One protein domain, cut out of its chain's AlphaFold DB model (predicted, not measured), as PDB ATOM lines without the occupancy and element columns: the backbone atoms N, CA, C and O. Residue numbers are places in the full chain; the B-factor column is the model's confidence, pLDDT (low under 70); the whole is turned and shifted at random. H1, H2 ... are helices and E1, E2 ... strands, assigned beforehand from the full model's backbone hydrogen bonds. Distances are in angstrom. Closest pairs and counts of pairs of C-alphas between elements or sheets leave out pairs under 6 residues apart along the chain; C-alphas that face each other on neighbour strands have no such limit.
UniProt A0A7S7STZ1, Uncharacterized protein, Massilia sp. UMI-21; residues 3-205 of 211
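Overview. This is residues 3 to 205 of the 211 residues of an uncharacterized protein of Massilia sp. UMI-21 (UniProt A0A7S7STZ1). A curled five-stranded sheet wraps round helix H1, with H8 crossing E6 on the same face and H5 covering E5 and E6 on the other, beside H6. Hairpin E3 and E4 extends this body, and residues 187 to 205, with H10, stick out as a tail. The 203 printed residues have ten named helices and seven named strands, in the order H1 H2 H3 E1 H4 E2 E3 E4 E5 H5 E6 H6 E7 H7 H8 H9 H10. The class is mixed; the whole is compact, with radius of gyration of the C-alphas 17.9 A and spans of 54 by 43 by 28 A.

Arrangement. The mixed sheet runs E1, residues 43 to 47, E2, 70 to 74, E5, 96 to 102, E6, 123 to 127, and E7, 152 to 154. E1 and E2 are antiparallel, N 44 to O 73 2.9 A, as are E2 and E5, N 97 to O 70 2.9 A. E5 and E6 are parallel, N 124 to O 98 2.8 A, as are E6 and E7, N 153 to O 123 2.8 A. The sheet curls round H1, residues 3 to 18; the closest C-alphas of H1 and E1 are Val 13 and Ala 45, 5.5 A. H8, residues 160 to 177, touches H1, C-alphas Leu 11 and Ile 162 at 6.8 A, opposite ways at a shallow tilt of 33 degrees, only just short of steep. Two right-handed strand-helix-strand units, parallel neighbour strands with a helix between, are E5, H5, residues 105 to 114, E6 and E6, H6, residues 132 to 142, E7. H5 touches H6, C-alphas Phe 106 and Leu 135 at 6.1 A. H2, residues 20 to 30, stands at the sheet's level, height 0.1 A, and touches H3, residues 38 to 42, C-alphas Arg 24 and Leu 40 at 5.5 A. H4, residues 51 to 56, only grazes the sheet. In the hairpin E3, residues 83 to 86, and E4, 89 to 94, N 86 to O 89 is 2.8 A. H7, residues 155 to 158, touches H8 only at the corner, C-alphas Lys 156 and His 163 at 5.2 A. H9, residues 183 to 187, and H10, 190 to 203, are not on the sheet. Every O i to N i+4 pair is within hydrogen-bond range in H1, H2, H4, H6, H9 and H10; H8 has 12 of 14, H3 0 of 1 but 2 of 2 to N i+3, H5 2 of 6 and 1 of 7; H7 is too short.

Along the chain. H1 begins at C-alpha 3 (-19.209, -24.007, -44.872) and spans 22.5 A; H8 spans 24.9 A, E5 19.9 A. H10 spans 19.7 A, ending at C-alpha 203 (-13.192, -11.103, -21.867).

Size, cuts and confidence. The C-alphas farthest apart, Glu 142 and Gly 205, are 55.2 A apart. The printed part has no cut; the one long link is H4 to E2. Mean pLDDT of the printed part is 86.8; residues 110 to 119 and 189 to 205 are under 70.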
ATOM      1  N   LEU A   3     -19.944 -24.777 -45.880       88.12
ATOM      2  CA  LEU A   3     -19.209 -24.007 -44.872       88.12
ATOM      3  C   LEU A   3     -20.097 -23.540 -43.705       88.12
ATOM      4  O   LEU A   3     -19.741 -23.766 -42.554       88.12
ATOM      5  N   LEU A   4     -21.283 -22.979 -43.974       91.38
ATOM      6  CA  LEU A   4     -22.235 -22.614 -42.909       91.38
ATOM      7  C   LEU A   4     -22.714 -23.829 -42.107       91.38
ATOM      8  O   LEU A   4     -22.906 -23.713 -40.902       91.38
ATOM      9  N   GLY A   5     -22.860 -24.996 -42.745       92.19
ATOM     10  CA  GLY A   5     -23.146 -26.247 -42.037       92.19
ATOM     11  C   GLY A   5     -22.043 -26.611 -41.038       92.19
ATOM     12  O   GLY A   5     -22.339 -26.915 -39.886       92.19
ATOM     13  N   LYS A   6     -20.770 -26.487 -41.438       91.50
ATOM     14  CA  LYS A   6     -19.621 -26.704 -40.540       91.50
ATOM     15  C   LYS A   6     -19.505 -25.654 -39.437       91.50
ATOM     16  O   LYS A   6     -19.140 -25.993 -38.313       91.50
ATOM     17  N   ILE A   7     -19.863 -24.403 -39.717       94.50
ATOM     18  CA  ILE A   7     -19.947 -23.367 -38.681       94.50
ATOM     19  C   ILE A   7     -21.056 -23.716 -37.678       94.50
ATOM     20  O   ILE A   7     -20.807 -23.672 -36.478       94.50
ATOM     21  N   ALA A   8     -22.238 -24.134 -38.139       96.81
ATOM     22  CA  ALA A   8     -23.326 -24.566 -37.260       96.81
ATOM     23  C   ALA A   8     -22.918 -25.754 -36.373       96.81
ATOM     24  O   ALA A   8     -23.161 -25.725 -35.167       96.81
ATOM     25  N   GLU A   9     -22.234 -26.752 -36.943       96.56
ATOM     26  CA  GLU A   9     -21.656 -27.885 -36.206       96.56
ATOM     27  C   GLU A   9     -20.744 -27.397 -35.069       96.56
ATOM     28  O   GLU A   9     -20.932 -27.770 -33.909       96.56
ATOM     29  N   ALA A  10     -19.807 -26.491 -35.368       97.00
ATOM     30  CA  ALA A  10     -18.899 -25.925 -34.373       97.00
ATOM     31  C   ALA A  10     -19.619 -25.096 -33.295       97.00
ATOM     32  O   ALA A  10     -19.293 -25.218 -32.112       97.00
ATOM     33  N   LEU A  11     -20.606 -24.275 -33.675       98.00
ATOM     34  CA  LEU A  11     -21.377 -23.450 -32.740       98.00
ATOM     35  C   LEU A  11     -22.183 -24.306 -31.758       98.00
ATOM     36  O   LEU A  11     -22.149 -24.037 -30.555       98.00
ATOM     37  N   ILE A  12     -22.848 -25.360 -32.243       98.38
ATOM     38  CA  ILE A  12     -23.625 -26.283 -31.404       98.38
ATOM     39  C   ILE A  12     -22.704 -27.052 -30.460       98.38
ATOM     40  O   ILE A  12     -22.976 -27.117 -29.261       98.38
ATOM     41  N   VAL A  13     -21.591 -27.594 -30.968       98.31
ATOM     42  CA  VAL A  13     -20.606 -28.311 -30.143       98.31
ATOM     43  C   VAL A  13     -20.044 -27.397 -29.059       98.31
ATOM     44  O   VAL A  13     -19.953 -27.813 -27.904       98.31
ATOM     45  N   ARG A  14     -19.706 -26.146 -29.390       97.94
ATOM     46  CA  ARG A  14     -19.262 -25.155 -28.402       97.94
ATOM     47  C   ARG A  14     -20.343 -24.916 -27.349       97.94
ATOM     48  O   ARG A  14     -20.053 -25.098 -26.174       97.94
ATOM     49  N   SER A  15     -21.567 -24.592 -27.775       97.94
ATOM     50  CA  SER A  15     -22.711 -24.311 -26.895       97.94
ATOM     51  C   SER A  15     -22.978 -25.460 -25.914       97.94
ATOM     52  O   SER A  15     -23.006 -25.250 -24.703       97.94
ATOM     53  N   CYS A  16     -23.035 -26.702 -26.409       98.38
ATOM     54  CA  CYS A  16     -23.229 -27.892 -25.575       98.38
ATOM     55  C   CYS A  16     -22.089 -28.123 -24.571       98.38
ATOM     56  O   CYS A  16     -22.311 -28.641 -23.483       98.38
ATOM     57  N   ASN A  17     -20.847 -27.789 -24.922       97.94
ATOM     58  CA  ASN A  17     -19.716 -28.010 -24.022       97.94
ATOM     59  C   ASN A  17     -19.498 -26.856 -23.029       97.94
ATOM     60  O   ASN A  17     -18.820 -27.069 -22.024       97.94
ATOM     61  N   SER A  18     -20.069 -25.673 -23.276       97.25
ATOM     62  CA  SER A  18     -20.015 -24.514 -22.372       97.25
ATOM     63  C   SER A  18     -21.231 -24.382 -21.453       97.25
ATOM     64  O   SER A  18     -21.099 -23.839 -20.360       97.25
ATOM     65  N   ASP A  19     -22.403 -24.867 -21.872       97.81
ATOM     66  CA  ASP A  19     -23.646 -24.789 -21.103       97.81
ATOM     67  C   ASP A  19     -24.327 -26.161 -21.003       97.81
ATOM     68  O   ASP A  19     -24.721 -26.785 -21.992       97.81
ATOM     69  N   VAL A  20     -24.511 -26.622 -19.763       97.25
ATOM     70  CA  VAL A  20     -25.184 -27.887 -19.462       97.25
ATOM     71  C   VAL A  20     -26.647 -27.883 -19.918       97.25
ATOM     72  O   VAL A  20     -27.149 -28.917 -20.358       97.25
ATOM     73  N   TYR A  21     -27.345 -26.747 -19.865       97.56
ATOM     74  CA  TYR A  21     -28.740 -26.667 -20.297       97.56
ATOM     75  C   TYR A  21     -28.853 -26.757 -21.816       97.56
ATOM     76  O   TYR A  21     -29.687 -27.524 -22.309       97.56
ATOM     77  N   ALA A  22     -27.976 -26.067 -22.549       97.81
ATOM     78  CA  ALA A  22     -27.825 -26.253 -23.988       97.81
ATOM     79  C   ALA A  22     -27.521 -27.719 -24.332       97.81
ATOM     80  O   ALA A  22     -28.220 -28.303 -25.161       97.81
ATOM     81  N   ASN A  23     -26.567 -28.358 -23.641       98.50
ATOM     82  CA  ASN A  23     -26.243 -29.772 -23.860       98.50
ATOM     83  C   ASN A  23     -27.460 -30.683 -23.700       98.50
ATOM     84  O   ASN A  23     -27.711 -31.549 -24.538       98.50
ATOM     85  N   ARG A  24     -28.237 -30.493 -22.626       98.12
ATOM     86  CA  ARG A  24     -29.425 -31.311 -22.380       98.12
ATOM     87  C   ARG A  24     -30.506 -31.067 -23.440       98.12
ATOM     88  O   ARG A  24     -31.163 -32.022 -23.843       98.12
ATOM     89  N   ARG A  25     -30.690 -29.826 -23.904       97.56
ATOM     90  CA  ARG A  25     -31.667 -29.479 -24.954       97.56
ATOM     91  C   ARG A  25     -31.290 -30.112 -26.293       97.56
ATOM     92  O   ARG A  25     -32.080 -30.855 -26.867       97.56
ATOM     93  N   TRP A  26     -30.064 -29.889 -26.756       98.31
ATOM     94  CA  TRP A  26     -29.571 -30.462 -28.010       98.31
ATOM     95  C   TRP A  26     -29.501 -31.992 -27.952       98.31
ATOM     96  O   TRP A  26     -29.942 -32.664 -28.883       98.31
ATOM     97  N   GLY A  27     -29.028 -32.553 -26.835       97.56
ATOM     98  CA  GLY A  27     -28.941 -33.997 -26.627       97.56
ATOM     99  C   GLY A  27     -30.306 -34.679 -26.533       97.56
ATOM    100  O   GLY A  27     -30.455 -35.803 -27.009       97.56
ATOM    101  N   GLN A  28     -31.324 -34.010 -25.973       96.88
ATOM    102  CA  GLN A  28     -32.711 -34.485 -25.998       96.88
ATOM    103  C   GLN A  28     -33.200 -34.620 -27.438       96.88
ATOM    104  O   GLN A  28     -33.734 -35.670 -27.796       96.88
ATOM    105  N   ILE A  29     -32.995 -33.587 -28.256       96.44
ATOM    106  CA  ILE A  29     -33.408 -33.608 -29.659       96.44
ATOM    107  C   ILE A  29     -32.662 -34.722 -30.381       96.44
ATOM    108  O   ILE A  29     -33.310 -35.613 -30.915       96.44
ATOM    109  N   GLY A  30     -31.330 -34.767 -30.294       95.75
ATOM    110  CA  GLY A  30     -30.521 -35.760 -31.008       95.75
ATOM    111  C   GLY A  30     -30.849 -37.212 -30.660       95.75
ATOM    112  O   GLY A  30     -30.710 -38.102 -31.500       95.75
ATOM    113  N   ARG A  31     -31.342 -37.472 -29.441       94.69
ATOM    114  CA  ARG A  31     -31.800 -38.806 -29.027       94.69
ATOM    115  C   ARG A  31     -33.294 -39.061 -29.228       94.69
ATOM    116  O   ARG A  31     -33.753 -40.112 -28.791       94.69
ATOM    117  N   ARG A  32     -34.053 -38.133 -29.821       93.50
ATOM    118  CA  ARG A  32     -35.522 -38.202 -29.967       93.50
ATOM    119  C   ARG A  32     -36.251 -38.343 -28.621       93.50
ATOM    120  O   ARG A  32     -37.216 -39.089 -28.479       93.50
ATOM    121  N   GLY A  33     -35.744 -37.671 -27.591       92.56
ATOM    122  CA  GLY A  33     -36.346 -37.673 -26.262       92.56
ATOM    123  C   GLY A  33     -37.582 -36.779 -26.194       92.56
ATOM    124  O   GLY A  33     -37.588 -35.688 -26.753       92.56
ATOM    125  N   ALA A  34     -38.606 -37.204 -25.452       89.94
ATOM    126  CA  ALA A  34     -39.791 -36.378 -25.201       89.94
ATOM    127  C   ALA A  34     -39.515 -35.224 -24.218       89.94
ATOM    128  O   ALA A  34     -40.140 -34.173 -24.306       89.94
ATOM    129  N   TYR A  35     -38.562 -35.417 -23.298       90.44
ATOM    130  CA  TYR A  35     -38.237 -34.462 -22.240       90.44
ATOM    131  C   TYR A  35     -36.731 -34.360 -22.027       90.44
ATOM    132  O   TYR A  35     -35.990 -35.339 -22.166       90.44
ATOM    133  N   VAL A  36     -36.291 -33.165 -21.647       93.25
ATOM    134  CA  VAL A  36     -34.919 -32.880 -21.224       93.25
ATOM    135  C   VAL A  36     -34.602 -33.678 -19.952       93.25
ATOM    136  O   VAL A  36     -35.411 -33.711 -19.028       93.25
ATOM    137  N   HIS A  37     -33.433 -34.328 -19.889       92.81
ATOM    138  CA  HIS A  37     -33.076 -35.214 -18.774       92.81
ATOM    139  C   HIS A  37     -31.621 -35.034 -18.312       92.81
ATOM    140  O   HIS A  37     -30.710 -34.932 -19.135       92.81
ATOM    141  N   HIS A  38     -31.387 -35.070 -16.994       95.69
ATOM    142  CA  HIS A  38     -30.070 -34.860 -16.367       95.69
ATOM    143  C   HIS A  38     -29.019 -35.917 -16.728       95.69
ATOM    144  O   HIS A  38     -27.825 -35.653 -16.661       95.69
ATOM    145  N   SER A  39     -29.433 -37.108 -17.172       94.31
ATOM    146  CA  SER A  39     -28.487 -38.136 -17.640       94.31
ATOM    147  C   SER A  39     -27.605 -37.660 -18.801       94.31
ATOM    148  O   SER A  39     -26.558 -38.249 -19.045       94.31
ATOM    149  N   LEU A  40     -28.022 -36.623 -19.537       97.12
ATOM    150  CA  LEU A  40     -27.241 -36.032 -20.626       97.12
ATOM    151  C   LEU A  40     -25.972 -35.323 -20.130       97.12
ATOM    152  O   LEU A  40     -25.031 -35.167 -20.901       97.12
ATOM    153  N   ASP A  41     -25.891 -34.976 -18.845       97.62
ATOM    154  CA  ASP A  41     -24.725 -34.310 -18.247       97.62
ATOM    155  C   ASP A  41     -23.473 -35.192 -18.286       97.62
ATOM    156  O   ASP A  41     -22.347 -34.698 -18.332       97.62
ATOM    157  N   GLN A  42     -23.671 -36.511 -18.322       97.62
ATOM    158  CA  GLN A  42     -22.606 -37.506 -18.429       97.62
ATOM    159  C   GLN A  42     -21.990 -37.573 -19.832       97.62
ATOM    160  O   GLN A  42     -20.991 -38.264 -20.028       97.62
ATOM    161  N   TYR A  43     -22.557 -36.853 -20.800       98.25
ATOM    162  CA  TYR A  43     -22.123 -36.851 -22.187       98.25
ATOM    163  C   TYR A  43     -21.542 -35.493 -22.588       98.25
ATOM    164  O   TYR A  43     -21.892 -34.448 -22.031       98.25
ATOM    165  N   ILE A  44     -20.651 -35.528 -23.574       97.94
ATOM    166  CA  ILE A  44     -20.117 -34.358 -24.275       97.94
ATOM    167  C   ILE A  44     -20.499 -34.438 -25.745       97.94
ATOM    168  O   ILE A  44     -20.467 -35.520 -26.336       97.94
ATOM    169  N   ALA A  45     -20.849 -33.295 -26.326       98.25
ATOM    170  CA  ALA A  45     -21.105 -33.191 -27.753       98.25
ATOM    171  C   ALA A  45     -19.779 -33.103 -28.518       98.25
ATOM    172  O   ALA A  45     -18.875 -32.364 -28.118       98.25
ATOM    173  N   ILE A  46     -19.679 -33.812 -29.638       97.94
ATOM    174  CA  ILE A  46     -18.573 -33.705 -30.591       97.94
ATOM    175  C   ILE A  46     -19.128 -33.558 -32.007       97.94
ATOM    176  O   ILE A  46     -20.184 -34.103 -32.323       97.94
ATOM    177  N   GLY A  47     -18.413 -32.811 -32.845       96.94
ATOM    178  CA  GLY A  47     -18.751 -32.650 -34.256       96.94
ATOM    179  C   GLY A  47     -17.942 -33.628 -35.097       96.94
ATOM    180  O   GLY A  47     -16.711 -33.580 -35.062       96.94
ATOM    181  N   THR A  48     -18.584 -34.548 -35.807       95.06
ATOM    182  CA  THR A  48     -17.906 -35.650 -36.515       95.06
ATOM    183  C   THR A  48     -17.057 -35.175 -37.691       95.06
ATOM    184  O   THR A  48     -16.126 -35.872 -38.089       95.06
ATOM    185  N   GLY A  49     -17.309 -33.975 -38.217       93.06
ATOM    186  CA  GLY A  49     -16.507 -33.350 -39.262       93.06
ATOM    187  C   GLY A  49     -15.530 -32.288 -38.765       93.06
ATOM    188  O   GLY A  49     -14.815 -31.713 -39.588       93.06
ATOM    189  N   LEU A  50     -15.469 -32.017 -37.458       94.00
ATOM    190  CA  LEU A  50     -14.569 -31.012 -36.894       94.00
ATOM    191  C   LEU A  50     -13.141 -31.534 -36.711       94.00
ATOM    192  O   LEU A  50     -12.895 -32.665 -36.290       94.00
ATOM    193  N   GLU A  51     -12.182 -30.642 -36.932       92.62
ATOM    194  CA  GLU A  51     -10.755 -30.899 -36.729       92.62
ATOM    195  C   GLU A  51     -10.421 -31.254 -35.268       92.62
ATOM    196  O   GLU A  51      -9.591 -32.119 -34.992       92.62
ATOM    197  N   THR A  52     -11.134 -30.655 -34.312       92.75
ATOM    198  CA  THR A  52     -11.011 -30.985 -32.885       92.75
ATOM    199  C   THR A  52     -11.344 -32.451 -32.599       92.75
ATOM    200  O   THR A  52     -10.683 -33.083 -31.770       92.75
ATOM    201  N   THR A  53     -12.319 -33.019 -33.312       95.81
ATOM    202  CA  THR A  53     -12.671 -34.441 -33.232       95.81
ATOM    203  C   THR A  53     -11.603 -35.304 -33.883       95.81
ATOM    204  O   THR A  53     -11.209 -36.301 -33.289       95.81
ATOM    205  N   ARG A  54     -11.050 -34.904 -35.034       95.19
ATOM    206  CA  ARG A  54      -9.918 -35.611 -35.662       95.19
ATOM    207  C   ARG A  54      -8.733 -35.761 -34.706       95.19
ATOM    208  O   ARG A  54      -8.137 -36.830 -34.632       95.19
ATOM    209  N   GLN A  55      -8.422 -34.706 -33.954       94.69
ATOM    210  CA  GLN A  55      -7.292 -34.677 -33.024       94.69
ATOM    211  C   GLN A  55      -7.541 -35.482 -31.742       94.69
ATOM    212  O   GLN A  55      -6.646 -36.188 -31.283       94.69
ATOM    213  N   LYS A  56      -8.737 -35.381 -31.146       94.25
ATOM    214  CA  LYS A  56      -9.030 -35.956 -29.814       94.25
ATOM    215  C   LYS A  56      -9.758 -37.298 -29.860       94.25
ATOM    216  O   LYS A  56      -9.589 -38.128 -28.971       94.25
ATOM    217  N   TYR A  57     -10.567 -37.515 -30.890       94.75
ATOM    218  CA  TYR A  57     -11.487 -38.640 -31.028       94.75
ATOM    219  C   TYR A  57     -11.444 -39.191 -32.459       94.75
ATOM    220  O   TYR A  57     -12.478 -39.340 -33.100       94.75
ATOM    221  N   LEU A  58     -10.245 -39.507 -32.967       94.00
ATOM    222  CA  LEU A  58     -10.023 -39.910 -34.365       94.00
ATOM    223  C   LEU A  58     -10.976 -41.015 -34.855       94.00
ATOM    224  O   LEU A  58     -11.446 -40.973 -35.983       94.00
ATOM    225  N   HIS A  59     -11.317 -41.972 -33.993       92.25
ATOM    226  CA  HIS A  59     -12.245 -43.070 -34.295       92.25
ATOM    227  C   HIS A  59     -13.720 -42.642 -34.457       92.25
ATOM    228  O   HIS A  59     -14.550 -43.470 -34.820       92.25
ATOM    229  N   LYS A  60     -14.054 -41.383 -34.149       93.44
ATOM    230  CA  LYS A  60     -15.363 -40.742 -34.357       93.44
ATOM    231  C   LYS A  60     -15.325 -39.674 -35.454       93.44
ATOM    232  O   LYS A  60     -16.356 -39.092 -35.773       93.44
ATOM    233  N   TYR A  61     -14.145 -39.375 -35.998       94.06
ATOM    234  CA  TYR A  61     -14.000 -38.395 -37.065       94.06
ATOM    235  C   TYR A  61     -14.468 -39.004 -38.385       94.06
ATOM    236  O   TYR A  61     -13.836 -39.914 -38.923       94.06
ATOM    237  N   GLN A  62     -15.587 -38.502 -38.897       88.94
ATOM    238  CA  GLN A  62     -16.246 -39.025 -40.084       88.94
ATOM    239  C   GLN A  62     -16.757 -37.878 -40.971       88.94
ATOM    240  O   GLN A  62     -17.958 -37.726 -41.168       88.94
ATOM    241  N   PRO A  63     -15.856 -37.073 -41.562       85.06
ATOM    242  CA  PRO A  63     -16.230 -35.878 -42.325       85.06
ATOM    243  C   PRO A  63     -17.049 -36.186 -43.589       85.06
ATOM    244  O   PRO A  63     -17.699 -35.291 -44.126       85.06
ATOM    245  N   SER A  64     -17.005 -37.434 -44.065       82.12
ATOM    246  CA  SER A  64     -17.760 -37.911 -45.226       82.12
ATOM    247  C   SER A  64     -19.162 -38.423 -44.877       82.12
ATOM    248  O   SER A  64     -19.974 -38.589 -45.787       82.12
ATOM    249  N   ASP A  65     -19.454 -38.698 -43.598       77.19
ATOM    250  CA  ASP A  65     -20.811 -39.032 -43.159       77.19
ATOM    251  C   ASP A  65     -21.573 -37.740 -42.881       77.19
ATOM    252  O   ASP A  65     -21.301 -37.015 -41.929       77.19
ATOM    253  N   THR A  66     -22.531 -37.446 -43.750       72.25
ATOM    254  CA  THR A  66     -23.348 -36.236 -43.670       72.25
ATOM    255  C   THR A  66     -24.628 -36.438 -42.870       72.25
ATOM    256  O   THR A  66     -25.442 -35.519 -42.820       72.25
ATOM    257  N   GLN A  67     -24.861 -37.625 -42.295       82.31
ATOM    258  CA  GLN A  67     -26.067 -37.904 -41.517       82.31
ATOM    259  C   GLN A  67     -25.914 -37.552 -40.040       82.31
ATOM    260  O   GLN A  67     -26.909 -37.246 -39.398       82.31
ATOM    261  N   ARG A  68     -24.701 -37.594 -39.479       89.50
ATOM    262  CA  ARG A  68     -24.460 -37.337 -38.051       89.50
ATOM    263  C   ARG A  68     -23.380 -36.288 -37.881       89.50
ATOM    264  O   ARG A  68     -22.252 -36.622 -37.551       89.50
ATOM    265  N   ASP A  69     -23.729 -35.025 -38.090       94.38
ATOM    266  CA  ASP A  69     -22.799 -33.909 -37.900       94.38
ATOM    267  C   ASP A  69     -22.425 -33.743 -36.420       94.38
ATOM    268  O   ASP A  69     -21.266 -33.500 -36.104       94.38
ATOM    269  N   VAL A  70     -23.376 -33.925 -35.496       97.44
ATOM    270  CA  VAL A  70     -23.130 -33.846 -34.044       97.44
ATOM    271  C   VAL A  70     -23.575 -35.132 -33.360       97.44
ATOM    272  O   VAL A  70     -24.694 -35.593 -33.582       97.44
ATOM    273  N   ILE A  71     -22.720 -35.686 -32.498       97.19
ATOM    274  CA  ILE A  71     -23.020 -36.854 -31.653       97.19
ATOM    275  C   ILE A  71     -22.593 -36.607 -30.204       97.19
ATOM    276  O   ILE A  71     -21.831 -35.685 -29.911       97.19
ATOM    277  N   TRP A  72     -23.059 -37.463 -29.295       98.25
ATOM    278  CA  TRP A  72     -22.730 -37.398 -27.871       98.25
ATOM    279  C   TRP A  72     -21.964 -38.637 -27.429       98.25
ATOM    280  O   TRP A  72     -22.458 -39.754 -27.575       98.25
ATOM    281  N   ILE A  73     -20.792 -38.435 -26.826       97.69
ATOM    282  CA  ILE A  73     -19.958 -39.501 -26.252       97.69
ATOM    283  C   ILE A  73     -19.906 -39.379 -24.728       97.69
ATOM    284  O   ILE A  73     -19.960 -38.277 -24.180       97.69
ATOM    285  N   HIS A  74     -19.816 -40.507 -24.028       97.56
ATOM    286  CA  HIS A  74     -19.779 -40.527 -22.570       97.56
ATOM    287  C   HIS A  74     -18.438 -39.988 -22.047       97.56
ATOM    288  O   HIS A  74     -17.370 -40.393 -22.508       97.56
ATOM    289  N   ARG A  75     -18.479 -39.114 -21.034       95.31
ATOM    290  CA  ARG A  75     -17.295 -38.435 -20.473       95.31
ATOM    291  C   ARG A  75     -16.235 -39.402 -19.951       95.31
ATOM    292  O   ARG A  75     -15.054 -39.193 -20.193       95.31
ATOM    293  N   SER A  76     -16.650 -40.450 -19.237       94.69
ATOM    294  CA  SER A  76     -15.720 -41.436 -18.660       94.69
ATOM    295  C   SER A  76     -15.367 -42.586 -19.606       94.69
ATOM    296  O   SER A  76     -14.405 -43.306 -19.358       94.69
ATOM    297  N   ASN A  77     -16.134 -42.779 -20.682       94.88
ATOM    298  CA  ASN A  77     -15.908 -43.845 -21.650       94.88
ATOM    299  C   ASN A  77     -16.278 -43.355 -23.049       94.88
ATOM    300  O   ASN A  77     -17.387 -43.563 -23.527       94.88
ATOM    301  N   VAL A  78     -15.312 -42.746 -23.728       93.12
ATOM    302  CA  VAL A  78     -15.501 -42.113 -25.043       93.12
ATOM    303  C   VAL A  78     -15.928 -43.080 -26.155       93.12
ATOM    304  O   VAL A  78     -16.345 -42.643 -27.225       93.12
ATOM    305  N   ARG A  79     -15.840 -44.400 -25.923       91.38
ATOM    306  CA  ARG A  79     -16.363 -45.414 -26.851       91.38
ATOM    307  C   ARG A  79     -17.881 -45.547 -26.769       91.38
ATOM    308  O   ARG A  79     -18.489 -45.973 -27.748       91.38
ATOM    309  N   GLN A  80     -18.471 -45.208 -25.625       94.75
ATOM    310  CA  GLN A  80     -19.908 -45.243 -25.404       94.75
ATOM    311  C   GLN A  80     -20.551 -43.972 -25.957       94.75
ATOM    312  O   GLN A  80     -20.197 -42.860 -25.569       94.75
ATOM    313  N   GLU A  81     -21.525 -44.157 -26.839       96.12
ATOM    314  CA  GLU A  81     -22.319 -43.078 -27.418       96.12
ATOM    315  C   GLU A  81     -23.697 -43.011 -26.763       96.12
ATOM    316  O   GLU A  81     -24.227 -44.007 -26.261       96.12
ATOM    317  N   LEU A  82     -24.285 -41.817 -26.763       96.50
ATOM    318  CA  LEU A  82     -25.679 -41.633 -26.389       96.50
ATOM    319  C   LEU A  82     -26.563 -42.414 -27.362       96.50
ATOM    320  O   LEU A  82     -26.373 -42.334 -28.571       96.50
ATOM    321  N   GLN A  83     -27.549 -43.145 -26.849       95.31
ATOM    322  CA  GLN A  83     -28.459 -43.935 -27.680       95.31
ATOM    323  C   GLN A  83     -29.736 -43.171 -28.021       95.31
ATOM    324  O   GLN A  83     -30.325 -42.498 -27.164       95.31
ATOM    325  N   THR A  84     -30.195 -43.347 -29.260       93.25
ATOM    326  CA  THR A  84     -31.509 -42.888 -29.718       93.25
ATOM    327  C   THR A  84     -32.618 -43.595 -28.949       93.25
ATOM    328  O   THR A  84     -32.480 -44.756 -28.557       93.25
ATOM    329  N   LEU A  85     -33.727 -42.896 -28.730       91.50
ATOM    330  CA  LEU A  85     -34.934 -43.431 -28.127       91.50
ATOM    331  C   LEU A  85     -35.997 -43.714 -29.193       91.50
ATOM    332  O   LEU A  85     -36.291 -42.872 -30.037       91.50
ATOM    333  N   LEU A  86     -36.617 -44.887 -29.098       85.00
ATOM    334  CA  LEU A  86     -37.851 -45.249 -29.789       85.00
ATOM    335  C   LEU A  86     -38.890 -45.600 -28.725       85.00
ATOM    336  O   LEU A  86     -38.657 -46.474 -27.890       85.00
ATOM    337  N   ASN A  87     -40.018 -44.886 -28.712       82.88
ATOM    338  CA  ASN A  87     -41.070 -45.047 -27.698       82.88
ATOM    339  C   ASN A  87     -40.525 -44.995 -26.253       82.88
ATOM    340  O   ASN A  87     -40.909 -45.787 -25.392       82.88
ATOM    341  N   GLY A  88     -39.563 -44.097 -26.003       80.25
ATOM    342  CA  GLY A  88     -38.926 -43.912 -24.693       80.25
ATOM    343  C   GLY A  88     -37.886 -44.970 -24.305       80.25
ATOM    344  O   GLY A  88     -37.316 -44.881 -23.220       80.25
ATOM    345  N   ARG A  89     -37.597 -45.951 -25.169       86.06
ATOM    346  CA  ARG A  89     -36.604 -47.010 -24.924       86.06
ATOM    347  C   ARG A  89     -35.399 -46.854 -25.837       86.06
ATOM    348  O   ARG A  89     -35.539 -46.410 -26.970       86.06
ATOM    349  N   ALA A  90     -34.221 -47.233 -25.353       87.44
ATOM    350  CA  ALA A  90     -33.006 -47.181 -26.155       87.44
ATOM    351  C   ALA A  90     -33.098 -48.118 -27.370       87.44
ATOM    352  O   ALA A  90     -33.420 -49.296 -27.231       87.44
ATOM    353  N   ALA A  91     -32.805 -47.582 -28.552       83.06
ATOM    354  CA  ALA A  91     -33.014 -48.239 -29.839       83.06
ATOM    355  C   ALA A  91     -31.768 -48.962 -30.386       83.06
ATOM    356  O   ALA A  91     -31.777 -49.455 -31.508       83.06
ATOM    357  N   GLY A  92     -30.683 -49.021 -29.606       79.69
ATOM    358  CA  GLY A  92     -29.454 -49.744 -29.956       79.69
ATOM    359  C   GLY A  92     -28.514 -49.023 -30.926       79.69
ATOM    360  O   GLY A  92     -27.355 -49.415 -31.022       79.69
ATOM    361  N   TYR A  93     -28.958 -47.949 -31.582       87.19
ATOM    362  CA  TYR A  93     -28.119 -47.089 -32.421       87.19
ATOM    363  C   TYR A  93     -27.919 -45.702 -31.810       87.19
ATOM    364  O   TYR A  93     -28.688 -45.235 -30.959       87.19
ATOM    365  N   SER A  94     -26.855 -45.051 -32.258       92.38
ATOM    366  CA  SER A  94     -26.385 -43.788 -31.711       92.38
ATOM    367  C   SER A  94     -27.287 -42.616 -32.055       92.38
ATOM    368  O   SER A  94     -27.731 -42.459 -33.197       92.38
ATOM    369  N   ALA A  95     -27.518 -41.789 -31.043       94.94
ATOM    370  CA  ALA A  95     -28.131 -40.482 -31.156       94.94
ATOM    371  C   ALA A  95     -27.205 -39.528 -31.910       94.94
ATOM    372  O   ALA A  95     -25.979 -39.624 -31.830       94.94
ATOM    373  N   GLY A  96     -27.802 -38.570 -32.604       95.75
ATOM    374  CA  GLY A  96     -27.055 -37.555 -33.325       95.75
ATOM    375  C   GLY A  96     -27.967 -36.509 -33.934       95.75
ATOM    376  O   GLY A  96     -29.182 -36.563 -33.772       95.75
ATOM    377  N   LEU A  97     -27.369 -35.551 -34.625       95.81
ATOM    378  CA  LEU A  97     -28.079 -34.531 -35.385       95.81
ATOM    379  C   LEU A  97     -27.488 -34.433 -36.779       95.81
ATOM    380  O   LEU A  97     -26.265 -34.414 -36.933       95.81
ATOM    381  N   GLN A  98     -28.368 -34.288 -37.762       93.69
ATOM    382  CA  GLN A  98     -27.997 -33.802 -39.079       93.69
ATOM    383  C   GLN A  98     -28.284 -32.306 -39.154       93.69
ATOM    384  O   GLN A  98     -29.391 -31.872 -38.843       93.69
ATOM    385  N   LEU A  99     -27.319 -31.507 -39.592       93.88
ATOM    386  CA  LEU A  99     -27.451 -30.059 -39.670       93.88
ATOM    387  C   LEU A  99     -27.598 -29.613 -41.123       93.88
ATOM    388  O   LEU A  99     -26.815 -29.960 -42.010       93.88
ATOM    389  N   LYS A 100     -28.597 -28.770 -41.380       92.62
ATOM    390  CA  LYS A 100     -28.765 -28.088 -42.664       92.62
ATOM    391  C   LYS A 100     -28.929 -26.598 -42.416       92.62
ATOM    392  O   LYS A 100     -29.724 -26.179 -41.582       92.62
ATOM    393  N   VAL A 101     -28.192 -25.800 -43.177       93.50
ATOM    394  CA  VAL A 101     -28.274 -24.337 -43.156       93.50
ATOM    395  C   VAL A 101     -28.475 -23.867 -44.590       93.50
ATOM    396  O   VAL A 101     -27.691 -24.231 -45.476       93.50
ATOM    397  N   SER A 102     -29.551 -23.124 -44.844       91.44
ATOM    398  CA  SER A 102     -29.905 -22.663 -46.191       91.44
ATOM    399  C   SER A 102     -30.838 -21.454 -46.149       91.44
ATOM    400  O   SER A 102     -31.567 -21.246 -45.183       91.44
ATOM    401  N   MET A 103     -30.835 -20.691 -47.239       87.56
ATOM    402  CA  MET A 103     -31.876 -19.708 -47.568       87.56
ATOM    403  C   MET A 103     -33.043 -20.322 -48.360       87.56
ATOM    404  O   MET A 103     -34.054 -19.667 -48.583       87.56
ATOM    405  N   ASN A 104     -32.881 -21.559 -48.840       86.69
ATOM    406  CA  ASN A 104     -33.866 -22.279 -49.643       86.69
ATOM    407  C   ASN A 104     -33.850 -23.771 -49.276       86.69
ATOM    408  O   ASN A 104     -33.023 -24.553 -49.764       86.69
ATOM    409  N   GLY A 105     -34.750 -24.164 -48.385       81.75
ATOM    410  CA  GLY A 105     -34.915 -25.519 -47.876       81.75
ATOM    411  C   GLY A 105     -35.575 -26.459 -48.885       81.75
ATOM    412  O   GLY A 105     -35.266 -27.648 -48.911       81.75
ATOM    413  N   PHE A 106     -36.408 -25.956 -49.799       81.69
ATOM    414  CA  PHE A 106     -37.008 -26.783 -50.854       81.69
ATOM    415  C   PHE A 106     -35.961 -27.347 -51.817       81.69
ATOM    416  O   PHE A 106     -35.978 -28.528 -52.165       81.69
ATOM    417  N   GLN A 107     -35.015 -26.522 -52.253       75.94
ATOM    418  CA  GLN A 107     -33.948 -27.001 -53.125       75.94
ATOM    419  C   GLN A 107     -32.949 -27.887 -52.369       75.94
ATOM    420  O   GLN A 107     -32.440 -28.846 -52.946       75.94
ATOM    421  N   TYR A 108     -32.680 -27.567 -51.100       71.75
ATOM    422  CA  TYR A 108     -31.560 -28.126 -50.339       71.75
ATOM    423  C   TYR A 108     -31.896 -29.299 -49.407       71.75
ATOM    424  O   TYR A 108     -30.980 -29.999 -48.995       71.75
ATOM    425  N   ILE A 109     -33.166 -29.490 -49.040       74.00
ATOM    426  CA  ILE A 109     -33.619 -30.531 -48.097       74.00
ATOM    427  C   ILE A 109     -34.681 -31.405 -48.764       74.00
ATOM    428  O   ILE A 109     -34.564 -32.631 -48.800       74.00
ATOM    429  N   TYR A 110     -35.710 -30.787 -49.350       68.75
ATOM    430  CA  TYR A 110     -36.844 -31.524 -49.914       68.75
ATOM    431  C   TYR A 110     -36.434 -32.463 -51.056       68.75
ATOM    432  O   TYR A 110     -36.771 -33.647 -51.068       68.75
ATOM    433  N   ARG A 111     -35.669 -31.941 -52.024       63.16
ATOM    434  CA  ARG A 111     -35.262 -32.699 -53.219       63.16
ATOM    435  C   ARG A 111     -34.132 -33.695 -52.962       63.16
ATOM    436  O   ARG A 111     -34.088 -34.729 -53.626       63.16
ATOM    437  N   SER A 112     -33.207 -33.366 -52.067       61.75
ATOM    438  CA  SER A 112     -31.994 -34.147 -51.805       61.75
ATOM    439  C   SER A 112     -32.220 -35.276 -50.812       61.75
ATOM    440  O   SER A 112     -31.708 -36.372 -51.027       61.75
ATOM    441  N   ASP A 113     -32.975 -35.012 -49.749       64.50
ATOM    442  CA  ASP A 113     -32.939 -35.837 -48.549       64.50
ATOM    443  C   ASP A 113     -34.326 -36.435 -48.221       64.50
ATOM    444  O   ASP A 113     -34.440 -37.632 -47.957       64.50
ATOM    445  N   ILE A 114     -35.410 -35.657 -48.350       61.00
ATOM    446  CA  ILE A 114     -36.771 -36.105 -47.975       61.00
ATOM    447  C   ILE A 114     -37.362 -37.070 -48.998       61.00
ATOM    448  O   ILE A 114     -37.788 -38.167 -48.644       61.00
ATOM    449  N   ARG A 115     -37.301 -36.731 -50.290       54.44
ATOM    450  CA  ARG A 115     -37.820 -37.596 -51.366       54.44
ATOM    451  C   ARG A 115     -37.088 -38.948 -51.475       54.44
ATOM    452  O   ARG A 115     -37.533 -39.830 -52.203       54.44
ATOM    453  N   ARG A 116     -35.950 -39.109 -50.786       55.97
ATOM    454  CA  ARG A 116     -35.112 -40.320 -50.790       55.97
ATOM    455  C   ARG A 116     -35.188 -41.138 -49.491       55.97
ATOM    456  O   ARG A 116     -34.481 -42.139 -49.407       55.97
ATOM    457  N   ALA A 117     -36.041 -40.741 -48.537       53.72
ATOM    458  CA  ALA A 117     -36.377 -41.467 -47.306       53.72
ATOM    459  C   ALA A 117     -35.165 -42.001 -46.513       53.72
ATOM    460  O   ALA A 117     -34.945 -43.210 -46.476       53.72
ATOM    461  N   LYS A 118     -34.366 -41.131 -45.871       55.06
ATOM    462  CA  LYS A 118     -33.234 -41.564 -45.022       55.06
ATOM    463  C   LYS A 118     -32.847 -40.553 -43.936       55.06
ATOM    464  O   LYS A 118     -31.835 -39.873 -44.077       55.06
ATOM    465  N   TYR A 119     -33.577 -40.504 -42.824       60.03
ATOM    466  CA  TYR A 119     -33.045 -39.860 -41.620       60.03
ATOM    467  C   TYR A 119     -33.030 -40.828 -40.451       60.03
ATOM    468  O   TYR A 119     -34.043 -41.076 -39.800       60.03
ATOM    469  N   GLU A 120     -31.850 -41.372 -40.174       78.81
ATOM    470  CA  GLU A 120     -31.623 -42.181 -38.974       78.81
ATOM    471  C   GLU A 120     -31.665 -41.315 -37.703       78.81
ATOM    472  O   GLU A 120     -32.005 -41.792 -36.617       78.81
ATOM    473  N   VAL A 121     -31.370 -40.021 -37.846       89.19
ATOM    474  CA  VAL A 121     -31.317 -39.033 -36.769       89.19
ATOM    475  C   VAL A 121     -32.102 -37.768 -37.139       89.19
ATOM    476  O   VAL A 121     -32.315 -37.526 -38.325       89.19
ATOM    477  N   PRO A 122     -32.549 -36.963 -36.164       92.62
ATOM    478  CA  PRO A 122     -33.247 -35.706 -36.436       92.62
ATOM    479  C   PRO A 122     -32.446 -34.750 -37.322       92.62
ATOM    480  O   PRO A 122     -31.256 -34.516 -37.088       92.62
ATOM    481  N   LEU A 123     -33.127 -34.153 -38.299       92.50
ATOM    482  CA  LEU A 123     -32.593 -33.077 -39.119       92.50
ATOM    483  C   LEU A 123     -32.948 -31.731 -38.498       92.50
ATOM    484  O   LEU A 123     -34.116 -31.376 -38.355       92.50
ATOM    485  N   VAL A 124     -31.925 -30.949 -38.182       95.12
ATOM    486  CA  VAL A 124     -32.060 -29.575 -37.712       95.12
ATOM    487  C   VAL A 124     -31.831 -28.639 -38.883       95.12
ATOM    488  O   VAL A 124     -30.738 -28.579 -39.450       95.12
ATOM    489  N   TYR A 125     -32.873 -27.893 -39.233       95.12
ATOM    490  CA  TYR A 125     -32.826 -26.910 -40.301       95.12
ATOM    491  C   TYR A 125     -32.763 -25.488 -39.738       95.12
ATOM    492  O   TYR A 125     -33.700 -25.026 -39.088       95.12
ATOM    493  N   PHE A 126     -31.665 -24.790 -40.015       96.38
ATOM    494  CA  PHE A 126     -31.540 -23.347 -39.826       96.38
ATOM    495  C   PHE A 126     -31.988 -22.629 -41.102       96.38
ATOM    496  O   PHE A 126     -31.251 -22.558 -42.092       96.38
ATOM    497  N   ASP A 127     -33.214 -22.116 -41.061       95.19
ATOM    498  CA  ASP A 127     -33.900 -21.436 -42.152       95.19
ATOM    499  C   ASP A 127     -33.546 -19.947 -42.180       95.19
ATOM    500  O   ASP A 127     -34.182 -19.111 -41.537       95.19
ATOM    501  N   LEU A 128     -32.507 -19.594 -42.933       93.19
ATOM    502  CA  LEU A 128     -31.984 -18.223 -42.977       93.19
ATOM    503  C   LEU A 128     -32.984 -17.217 -43.579       93.19
ATOM    504  O   LEU A 128     -32.911 -16.027 -43.290       93.19
ATOM    505  N   CYS A 129     -33.951 -17.692 -44.369       91.75
ATOM    506  CA  CYS A 129     -35.019 -16.876 -44.961       91.75
ATOM    507  C   CYS A 129     -36.417 -17.183 -44.396       91.75
ATOM    508  O   CYS A 129     -37.416 -16.844 -45.024       91.75
ATOM    509  N   ASN A 130     -36.509 -17.798 -43.211       92.88
ATOM    510  CA  ASN A 130     -37.779 -18.144 -42.558       92.88
ATOM    511  C   ASN A 130     -38.707 -19.064 -43.386       92.88
ATOM    512  O   ASN A 130     -39.933 -18.982 -43.283       92.88
ATOM    513  N   ASP A 131     -38.151 -19.949 -44.217       93.25
ATOM    514  CA  ASP A 131     -38.914 -20.834 -45.107       93.25
ATOM    515  C   ASP A 131     -39.267 -22.200 -44.484       93.25
ATOM    516  O   ASP A 131     -39.901 -23.035 -45.136       93.25
ATOM    517  N   TYR A 132     -38.929 -22.421 -43.205       94.06
ATOM    518  CA  TYR A 132     -39.170 -23.683 -42.499       94.06
ATOM    519  C   TYR A 132     -40.626 -24.148 -42.583       94.06
ATOM    520  O   TYR A 132     -40.888 -25.283 -42.968       94.06
ATOM    521  N   TYR A 133     -41.590 -23.284 -42.252       91.75
ATOM    522  CA  TYR A 133     -43.003 -23.678 -42.209       91.75
ATOM    523  C   TYR A 133     -43.564 -24.003 -43.594       91.75
ATOM    524  O   TYR A 133     -44.413 -24.883 -43.728       91.75
ATOM    525  N   GLN A 134     -43.082 -23.322 -44.635       91.62
ATOM    526  CA  GLN A 134     -43.476 -23.623 -46.010       91.62
ATOM    527  C   GLN A 134     -42.973 -25.014 -46.408       91.62
ATOM    528  O   GLN A 134     -43.749 -25.824 -46.919       91.62
ATOM    529  N   LEU A 135     -41.708 -25.313 -46.097       89.69
ATOM    530  CA  LEU A 135     -41.096 -26.621 -46.311       89.69
ATOM    531  C   LEU A 135     -41.813 -27.721 -45.511       89.69
ATOM    532  O   LEU A 135     -42.234 -28.719 -46.090       89.69
ATOM    533  N   ALA A 136     -42.008 -27.525 -44.207       88.50
ATOM    534  CA  ALA A 136     -42.680 -28.465 -43.309       88.50
ATOM    535  C   ALA A 136     -44.090 -28.827 -43.801       88.50
ATOM    536  O   ALA A 136     -44.449 -30.003 -43.855       88.50
ATOM    537  N   ASN A 137     -44.863 -27.827 -44.237       87.75
ATOM    538  CA  ASN A 137     -46.199 -28.037 -44.794       87.75
ATOM    539  C   ASN A 137     -46.179 -28.838 -46.101       87.75
ATOM    540  O   ASN A 137     -47.092 -29.625 -46.342       87.75
ATOM    541  N   ALA A 138     -45.173 -28.642 -46.957       87.31
ATOM    542  CA  ALA A 138     -45.035 -29.422 -48.183       87.31
ATOM    543  C   ALA A 138     -44.697 -30.890 -47.886       87.31
ATOM    544  O   ALA A 138     -45.332 -31.781 -48.439       87.31
ATOM    545  N   ILE A 139     -43.770 -31.136 -46.955       84.50
ATOM    546  CA  ILE A 139     -43.372 -32.489 -46.531       84.50
ATOM    547  C   ILE A 139     -44.562 -33.241 -45.944       84.50
ATOM    548  O   ILE A 139     -44.859 -34.350 -46.373       84.50
ATOM    549  N   TYR A 140     -45.283 -32.610 -45.017       82.38
ATOM    550  CA  TYR A 140     -46.428 -33.222 -44.343       82.38
ATOM    551  C   TYR A 140     -47.557 -33.621 -45.310       82.38
ATOM    552  O   TYR A 140     -48.305 -34.566 -45.055       82.38
ATOM    553  N   ARG A 141     -47.695 -32.913 -46.441       83.00
ATOM    554  CA  ARG A 141     -48.666 -33.267 -47.489       83.00
ATOM    555  C   ARG A 141     -48.278 -34.531 -48.256       83.00
ATOM    556  O   ARG A 141     -49.181 -35.221 -48.722       83.00
ATOM    557  N   GLU A 142     -46.985 -34.817 -48.402       81.38
ATOM    558  CA  GLU A 142     -46.482 -35.980 -49.146       81.38
ATOM    559  C   GLU A 142     -46.248 -37.208 -48.258       81.38
ATOM    560  O   GLU A 142     -46.570 -38.321 -48.671       81.38
ATOM    561  N   ASP A 143     -45.737 -37.020 -47.040       77.62
ATOM    562  CA  ASP A 143     -45.460 -38.096 -46.089       77.62
ATOM    563  C   ASP A 143     -46.069 -37.785 -44.719       77.62
ATOM    564  O   ASP A 143     -45.576 -36.955 -43.953       77.62
ATOM    565  N   ARG A 144     -47.157 -38.489 -44.396       70.25
ATOM    566  CA  ARG A 144     -47.862 -38.341 -43.116       70.25
ATOM    567  C   ARG A 144     -47.172 -39.045 -41.950       70.25
ATOM    568  O   ARG A 144     -47.532 -38.775 -40.808       70.25
ATOM    569  N   ASN A 145     -46.226 -39.945 -42.219       77.25
ATOM    570  CA  ASN A 145     -45.456 -40.617 -41.172       77.25
ATOM    571  C   ASN A 145     -44.291 -39.749 -40.682       77.25
ATOM    572  O   ASN A 145     -43.707 -40.049 -39.644       77.25
ATOM    573  N   PHE A 146     -43.973 -38.678 -41.411       77.88
ATOM    574  CA  PHE A 146     -42.951 -37.718 -41.036       77.88
ATOM    575  C   PHE A 146     -43.399 -36.875 -39.833       77.88
ATOM    576  O   PHE A 146     -44.372 -36.116 -39.908       77.88
ATOM    577  N   VAL A 147     -42.678 -36.969 -38.714       83.56
ATOM    578  CA  VAL A 147     -43.039 -36.292 -37.464       83.56
ATOM    579  C   VAL A 147     -42.297 -34.959 -37.354       83.56
ATOM    580  O   VAL A 147     -41.121 -34.897 -36.991       83.56
ATOM    581  N   LEU A 148     -42.997 -33.855 -37.623       85.00
ATOM    582  CA  LEU A 148     -42.467 -32.508 -37.380       85.00
ATOM    583  C   LEU A 148     -42.113 -32.316 -35.896       85.00
ATOM    584  O   LEU A 148     -42.826 -32.776 -35.007       85.00
ATOM    585  N   GLY A 149     -40.993 -31.649 -35.625       84.38
ATOM    586  CA  GLY A 149     -40.445 -31.480 -34.276       84.38
ATOM    587  C   GLY A 149     -39.663 -32.690 -33.753       84.38
ATOM    588  O   GLY A 149     -39.000 -32.569 -32.728       84.38
ATOM    589  N   THR A 150     -39.690 -33.830 -34.457       86.00
ATOM    590  CA  THR A 150     -38.852 -35.002 -34.147       86.00
ATOM    591  C   THR A 150     -37.910 -35.344 -35.299       86.00
ATOM    592  O   THR A 150     -36.713 -35.477 -35.075       86.00
ATOM    593  N   ASP A 151     -38.423 -35.475 -36.523       87.56
ATOM    594  CA  ASP A 151     -37.631 -35.805 -37.715       87.56
ATOM    595  C   ASP A 151     -37.047 -34.558 -38.387       87.56
ATOM    596  O   ASP A 151     -35.889 -34.563 -38.793       87.56
ATOM    597  N   LEU A 152     -37.834 -33.479 -38.471       90.62
ATOM    598  CA  LEU A 152     -37.383 -32.143 -38.865       90.62
ATOM    599  C   LEU A 152     -37.634 -31.191 -37.706       90.62
ATOM    600  O   LEU A 152     -38.766 -31.069 -37.238       90.62
ATOM    601  N   VAL A 153     -36.591 -30.494 -37.280       93.56
ATOM    602  CA  VAL A 153     -36.656 -29.503 -36.211       93.56
ATOM    603  C   VAL A 153     -36.091 -28.192 -36.726       93.56
ATOM    604  O   VAL A 153     -35.081 -28.164 -37.430       93.56
ATOM    605  N   ARG A 154     -36.741 -27.085 -36.387       96.19
ATOM    606  CA  ARG A 154     -36.246 -25.760 -36.736       96.19
ATOM    607  C   ARG A 154     -35.150 -25.349 -35.763       96.19
ATOM    608  O   ARG A 154     -35.397 -25.260 -34.565       96.19
ATOM    609  N   GLY A 155     -33.958 -25.041 -36.268       96.81
ATOM    610  CA  GLY A 155     -32.819 -24.637 -35.440       96.81
ATOM    611  C   GLY A 155     -33.107 -23.401 -34.583       96.81
ATOM    612  O   GLY A 155     -32.744 -23.375 -33.409       96.81
ATOM    613  N   LYS A 156     -33.851 -22.428 -35.135       97.06
ATOM    614  CA  LYS A 156     -34.292 -21.219 -34.422       97.06
ATOM    615  C   LYS A 156     -35.082 -21.520 -33.149       97.06
ATOM    616  O   LYS A 156     -34.917 -20.822 -32.157       97.06
ATOM    617  N   ASP A 157     -35.923 -22.550 -33.172       96.19
ATOM    618  CA  ASP A 157     -36.792 -22.885 -32.039       96.19
ATOM    619  C   ASP A 157     -36.007 -23.591 -30.914       96.19
ATOM    620  O   ASP A 157     -36.456 -23.639 -29.770       96.19
ATOM    621  N   ILE A 158     -34.814 -24.117 -31.222       96.62
ATOM    622  CA  ILE A 158     -33.910 -24.759 -30.259       96.62
ATOM    623  C   ILE A 158     -33.001 -23.717 -29.603       96.62
ATOM    624  O   ILE A 158     -32.862 -23.682 -28.375       96.62
ATOM    625  N   ASP A 159     -32.347 -22.904 -30.432       97.12
ATOM    626  CA  ASP A 159     -31.358 -21.914 -30.019       97.12
ATOM    627  C   ASP A 159     -31.405 -20.700 -30.969       97.12
ATOM    628  O   ASP A 159     -30.744 -20.690 -32.017       97.12
ATOM    629  N   PRO A 160     -32.204 -19.670 -30.626       96.88
ATOM    630  CA  PRO A 160     -32.324 -18.461 -31.432       96.88
ATOM    631  C   PRO A 160     -30.990 -17.734 -31.619       96.88
ATOM    632  O   PRO A 160     -30.738 -17.202 -32.694       96.88
ATOM    633  N   ALA A 161     -30.108 -17.758 -30.613       96.19
ATOM    634  CA  ALA A 161     -28.828 -17.058 -30.673       96.19
ATOM    635  C   ALA A 161     -27.893 -17.685 -31.717       96.19
ATOM    636  O   ALA A 161     -27.273 -16.967 -32.501       96.19
ATOM    637  N   ILE A 162     -27.835 -19.023 -31.786       97.00
ATOM    638  CA  ILE A 162     -27.095 -19.714 -32.855       97.00
ATOM    639  C   ILE A 162     -27.710 -19.408 -34.227       97.00
ATOM    640  O   ILE A 162     -26.969 -19.203 -35.189       97.00
ATOM    641  N   HIS A 163     -29.043 -19.361 -34.343       97.31
ATOM    642  CA  HIS A 163     -29.696 -19.015 -35.612       97.31
ATOM    643  C   HIS A 163     -29.347 -17.600 -36.074       97.31
ATOM    644  O   HIS A 163     -28.928 -17.430 -37.218       97.31
ATOM    645  N   ASP A 164     -29.443 -16.611 -35.188       94.56
ATOM    646  CA  ASP A 164     -29.115 -15.217 -35.495       94.56
ATOM    647  C   ASP A 164     -27.630 -15.059 -35.864       94.56
ATOM    648  O   ASP A 164     -27.292 -14.349 -36.813       94.56
ATOM    649  N   GLN A 165     -26.743 -15.795 -35.189       94.12
ATOM    650  CA  GLN A 165     -25.317 -15.833 -35.512       94.12
ATOM    651  C   GLN A 165     -25.049 -16.454 -36.897       94.12
ATOM    652  O   GLN A 165     -24.204 -15.973 -37.649       94.12
ATOM    653  N   LEU A 166     -25.783 -17.497 -37.291       94.81
ATOM    654  CA  LEU A 166     -25.680 -18.056 -38.643       94.81
ATOM    655  C   LEU A 166     -26.225 -17.096 -39.710       94.81
ATOM    656  O   LEU A 166     -25.646 -17.006 -40.795       94.81
ATOM    657  N   CYS A 167     -27.299 -16.361 -39.406       92.38
ATOM    658  CA  CYS A 167     -27.829 -15.311 -40.274       92.38
ATOM    659  C   CYS A 167     -26.809 -14.185 -40.487       92.38
ATOM    660  O   CYS A 167     -26.613 -13.756 -41.624       92.38
ATOM    661  N   SER A 168     -26.115 -13.739 -39.434       90.69
ATOM    662  CA  SER A 168     -25.101 -12.682 -39.558       90.69
ATOM    663  C   SER A 168     -23.871 -13.133 -40.353       90.69
ATOM    664  O   SER A 168     -23.290 -12.345 -41.098       90.69
ATOM    665  N   TYR A 169     -23.504 -14.415 -40.276       90.56
ATOM    666  CA  TYR A 169     -22.377 -14.975 -41.029       90.56
ATOM    667  C   TYR A 169     -22.681 -15.281 -42.489       90.56
ATOM    668  O   TYR A 169     -21.747 -15.421 -43.282       90.56
ATOM    669  N   TRP A 170     -23.954 -15.394 -42.860       90.19
ATOM    670  CA  TRP A 170     -24.350 -15.821 -44.196       90.19
ATOM    671  C   TRP A 170     -23.701 -14.980 -45.298       90.19
ATOM    672  O   TRP A 170     -23.089 -15.544 -46.208       90.19
ATOM    673  N   TRP A 171     -23.789 -13.652 -45.193       88.62
ATOM    674  CA  TRP A 171     -23.298 -12.753 -46.237       88.62
ATOM    675  C   TRP A 171     -21.780 -12.869 -46.402       88.62
ATOM    676  O   TRP A 171     -21.289 -13.003 -47.521       88.62
ATOM    677  N   LEU A 172     -21.045 -12.894 -45.283       87.94
ATOM    678  CA  LEU A 172     -19.589 -13.044 -45.274       87.94
ATOM    679  C   LEU A 172     -19.167 -14.366 -45.916       87.94
ATOM    680  O   LEU A 172     -18.308 -14.396 -46.797       87.94
ATOM    681  N   VAL A 173     -19.815 -15.464 -45.520       88.94
ATOM    682  CA  VAL A 173     -19.545 -16.788 -46.086       88.94
ATOM    683  C   VAL A 173     -19.871 -16.825 -47.578       88.94
ATOM    684  O   VAL A 173     -19.116 -17.419 -48.345       88.94
ATOM    685  N   GLU A 174     -20.952 -16.182 -48.013       88.69
ATOM    686  CA  GLU A 174     -21.284 -16.081 -49.432       88.69
ATOM    687  C   GLU A 174     -20.195 -15.334 -50.216       88.69
ATOM    688  O   GLU A 174     -19.732 -15.850 -51.233       88.69
ATOM    689  N   GLN A 175     -19.737 -14.169 -49.740       89.38
ATOM    690  CA  GLN A 175     -18.684 -13.414 -50.430       89.38
ATOM    691  C   GLN A 175     -17.373 -14.206 -50.523       89.38
ATOM    692  O   GLN A 175     -16.744 -14.212 -51.586       89.38
ATOM    693  N   LEU A 176     -16.995 -14.907 -49.448       89.25
ATOM    694  CA  LEU A 176     -15.818 -15.780 -49.417       89.25
ATOM    695  C   LEU A 176     -15.938 -16.931 -50.428       89.25
ATOM    696  O   LEU A 176     -15.028 -17.166 -51.218       89.25
ATOM    697  N   VAL A 177     -17.072 -17.641 -50.437       87.44
ATOM    698  CA  VAL A 177     -17.290 -18.802 -51.321       87.44
ATOM    699  C   VAL A 177     -17.375 -18.393 -52.791       87.44
ATOM    700  O   VAL A 177     -16.903 -19.127 -53.656       87.44
ATOM    701  N   LEU A 178     -17.949 -17.225 -53.087       89.44
ATOM    702  CA  LEU A 178     -18.008 -16.681 -54.445       89.44
ATOM    703  C   LEU A 178     -16.673 -16.074 -54.911       89.44
ATOM    704  O   LEU A 178     -16.597 -15.606 -56.046       89.44
ATOM    705  N   GLY A 179     -15.640 -16.049 -54.058       89.50
ATOM    706  CA  GLY A 179     -14.339 -15.452 -54.368       89.50
ATOM    707  C   GLY A 179     -14.378 -13.930 -54.526       89.50
ATOM    708  O   GLY A 179     -13.463 -13.348 -55.103       89.50
ATOM    709  N   ARG A 180     -15.442 -13.278 -54.041       90.81
ATOM    710  CA  ARG A 180     -15.621 -11.814 -54.080       90.81
ATOM    711  C   ARG A 180     -14.903 -11.109 -52.932       90.81
ATOM    712  O   ARG A 180     -14.664  -9.910 -53.009       90.81
ATOM    713  N   MET A 181     -14.582 -11.860 -51.884       88.38
ATOM    714  CA  MET A 181     -13.806 -11.434 -50.729       88.38
ATOM    715  C   MET A 181     -12.780 -12.526 -50.416       88.38
ATOM    716  O   MET A 181     -13.113 -13.711 -50.460       88.38
ATOM    717  N   SER A 182     -11.541 -12.151 -50.099       88.12
ATOM    718  CA  SER A 182     -10.539 -13.077 -49.559       88.12
ATOM    719  C   SER A 182     -10.520 -13.056 -48.028       88.12
ATOM    720  O   SER A 182     -10.979 -12.103 -47.399       88.12
ATOM    721  N   ILE A 183      -9.937 -14.090 -47.413       84.81
ATOM    722  CA  ILE A 183      -9.719 -14.118 -45.956       84.81
ATOM    723  C   ILE A 183      -8.850 -12.931 -45.518       84.81
ATOM    724  O   ILE A 183      -9.142 -12.313 -44.499       84.81
ATOM    725  N   ASP A 184      -7.835 -12.563 -46.304       84.94
ATOM    726  CA  ASP A 184      -6.989 -11.403 -46.000       84.94
ATOM    727  C   ASP A 184      -7.770 -10.087 -46.033       84.94
ATOM    728  O   ASP A 184      -7.500  -9.202 -45.230       84.94
ATOM    729  N   GLN A 185      -8.728  -9.934 -46.952       83.38
ATOM    730  CA  GLN A 185      -9.584  -8.744 -47.015       83.38
ATOM    731  C   GLN A 185     -10.544  -8.685 -45.830       83.38
ATOM    732  O   GLN A 185     -10.695  -7.623 -45.239       83.38
ATOM    733  N   LEU A 186     -11.126  -9.824 -45.444       80.81
ATOM    734  CA  LEU A 186     -11.952  -9.923 -44.241       80.81
ATOM    735  C   LEU A 186     -11.154  -9.572 -42.977       80.81
ATOM    736  O   LEU A 186     -11.653  -8.878 -42.100       80.81
ATOM    737  N   ALA A 187      -9.907 -10.041 -42.885       73.69
ATOM    738  CA  ALA A 187      -9.041  -9.801 -41.736       73.69
ATOM    739  C   ALA A 187      -8.460  -8.377 -41.677       73.69
ATOM    740  O   ALA A 187      -8.008  -7.948 -40.621       73.69
ATOM    741  N   LYS A 188      -8.450  -7.653 -42.798       71.56
ATOM    742  CA  LYS A 188      -7.998  -6.254 -42.888       71.56
ATOM    743  C   LYS A 188      -9.130  -5.244 -42.738       71.56
ATOM    744  O   LYS A 188      -8.886  -4.050 -42.866       71.56
ATOM    745  N   ASP A 189     -10.358  -5.700 -42.518       65.50
ATOM    746  CA  ASP A 189     -11.445  -4.803 -42.160       65.50
ATOM    747  C   ASP A 189     -11.217  -4.329 -40.716       65.50
ATOM    748  O   ASP A 189     -11.573  -5.008 -39.746       65.50
ATOM    749  N   ASP A 190     -10.526  -3.191 -40.588       56.97
ATOM    750  CA  ASP A 190     -10.065  -2.616 -39.318       56.97
ATOM    751  C   ASP A 190     -11.212  -2.476 -38.299       56.97
ATOM    752  O   ASP A 190     -11.019  -2.691 -37.102       56.97
ATOM    753  N   LEU A 191     -12.442  -2.228 -38.767       59.06
ATOM    754  CA  LEU A 191     -13.632  -2.121 -37.918       59.06
ATOM    755  C   LEU A 191     -14.008  -3.452 -37.246       59.06
ATOM    756  O   LEU A 191     -14.436  -3.457 -36.090       59.06
ATOM    757  N   LEU A 192     -13.847  -4.581 -37.942       57.06
ATOM    758  CA  LEU A 192     -14.125  -5.915 -37.399       57.06
ATOM    759  C   LEU A 192     -13.010  -6.380 -36.461       57.06
ATOM    760  O   LEU A 192     -13.284  -6.973 -35.415       57.06
ATOM    761  N   PHE A 193     -11.756  -6.103 -36.817       57.00
ATOM    762  CA  PHE A 193     -10.605  -6.546 -36.036       57.00
ATOM    763  C   PHE A 193     -10.433  -5.759 -34.734       57.00
ATOM    764  O   PHE A 193     -10.104  -6.367 -33.713       57.00
ATOM    765  N   ASP A 194     -10.702  -4.452 -34.730       57.44
ATOM    766  CA  ASP A 194     -10.632  -3.632 -33.517       57.44
ATOM    767  C   ASP A 194     -11.775  -3.945 -32.548       57.44
ATOM    768  O   ASP A 194     -11.540  -4.074 -31.343       57.44
ATOM    769  N   ALA A 195     -12.992  -4.160 -33.061       58.69
ATOM    770  CA  ALA A 195     -14.122  -4.609 -32.252       58.69
ATOM    771  C   ALA A 195     -13.843  -5.983 -31.618       58.69
ATOM    772  O   ALA A 195     -14.025  -6.156 -30.413       58.69
ATOM    773  N   HIS A 196     -13.321  -6.935 -32.399       56.19
ATOM    774  CA  HIS A 196     -13.022  -8.281 -31.911       56.19
ATOM    775  C   HIS A 196     -11.821  -8.328 -30.957       56.19
ATOM    776  O   HIS A 196     -11.870  -9.024 -29.943       56.19
ATOM    777  N   LYS A 197     -10.755  -7.557 -31.224       56.00
ATOM    778  CA  LYS A 197      -9.647  -7.375 -30.271       56.00
ATOM    779  C   LYS A 197     -10.179  -6.857 -28.947       56.00
ATOM    780  O   LYS A 197      -9.879  -7.447 -27.915       56.00
ATOM    781  N   LYS A 198     -10.963  -5.778 -28.976       60.47
ATOM    782  CA  LYS A 198     -11.513  -5.156 -27.772       60.47
ATOM    783  C   LYS A 198     -12.341  -6.154 -26.959       60.47
ATOM    784  O   LYS A 198     -12.111  -6.288 -25.763       60.47
ATOM    785  N   GLU A 199     -13.189  -6.935 -27.620       58.41
ATOM    786  CA  GLU A 199     -14.027  -7.958 -26.988       58.41
ATOM    787  C   GLU A 199     -13.207  -9.131 -26.401       58.41
ATOM    788  O   GLU A 199     -13.486  -9.604 -25.295       58.41
ATOM    789  N   ILE A 200     -12.141  -9.574 -27.083       61.59
ATOM    790  CA  ILE A 200     -11.198 -10.582 -26.559       61.59
ATOM    791  C   ILE A 200     -10.433 -10.039 -25.346       61.59
ATOM    792  O   ILE A 200     -10.267 -10.751 -24.356       61.59
ATOM    793  N   PHE A 201      -9.967  -8.791 -25.388       58.06
ATOM    794  CA  PHE A 201      -9.217  -8.192 -24.281       58.06
ATOM    795  C   PHE A 201     -10.099  -7.929 -23.053       58.06
ATOM    796  O   PHE A 201      -9.665  -8.195 -21.929       58.06
ATOM    797  N   GLU A 202     -11.348  -7.506 -23.260       62.75
ATOM    798  CA  GLU A 202     -12.353  -7.345 -22.204       62.75
ATOM    799  C   GLU A 202     -12.727  -8.693 -21.568       62.75
ATOM    800  O   GLU A 202     -12.756  -8.812 -20.342       62.75
ATOM    801  N   SER A 203     -12.918  -9.746 -22.372       50.72
ATOM    802  CA  SER A 203     -13.192 -11.103 -21.867       50.72
ATOM    803  C   SER A 203     -11.976 -11.792 -21.229       50.72
ATOM    804  O   SER A 203     -12.146 -12.700 -20.416       50.72
ATOM    805  N   SER A 204     -10.758 -11.330 -21.531       51.72
ATOM    806  CA  SER A 204      -9.499 -11.828 -20.950       51.72
ATOM    807  C   SER A 204      -9.018 -11.023 -19.730       51.72
ATOM    808  O   SER A 204      -7.917 -11.266 -19.235       51.72
ATOM    809  N   GLY A 205      -9.802 -10.052 -19.239       48.00
ATOM    810  CA  GLY A 205      -9.485  -9.259 -18.041       48.00
ATOM    811  C   GLY A 205      -8.265  -8.338 -18.174       48.00
ATOM    812  O   GLY A 205      -7.676  -7.953 -17.166       48.00
TER     813      GLY A 205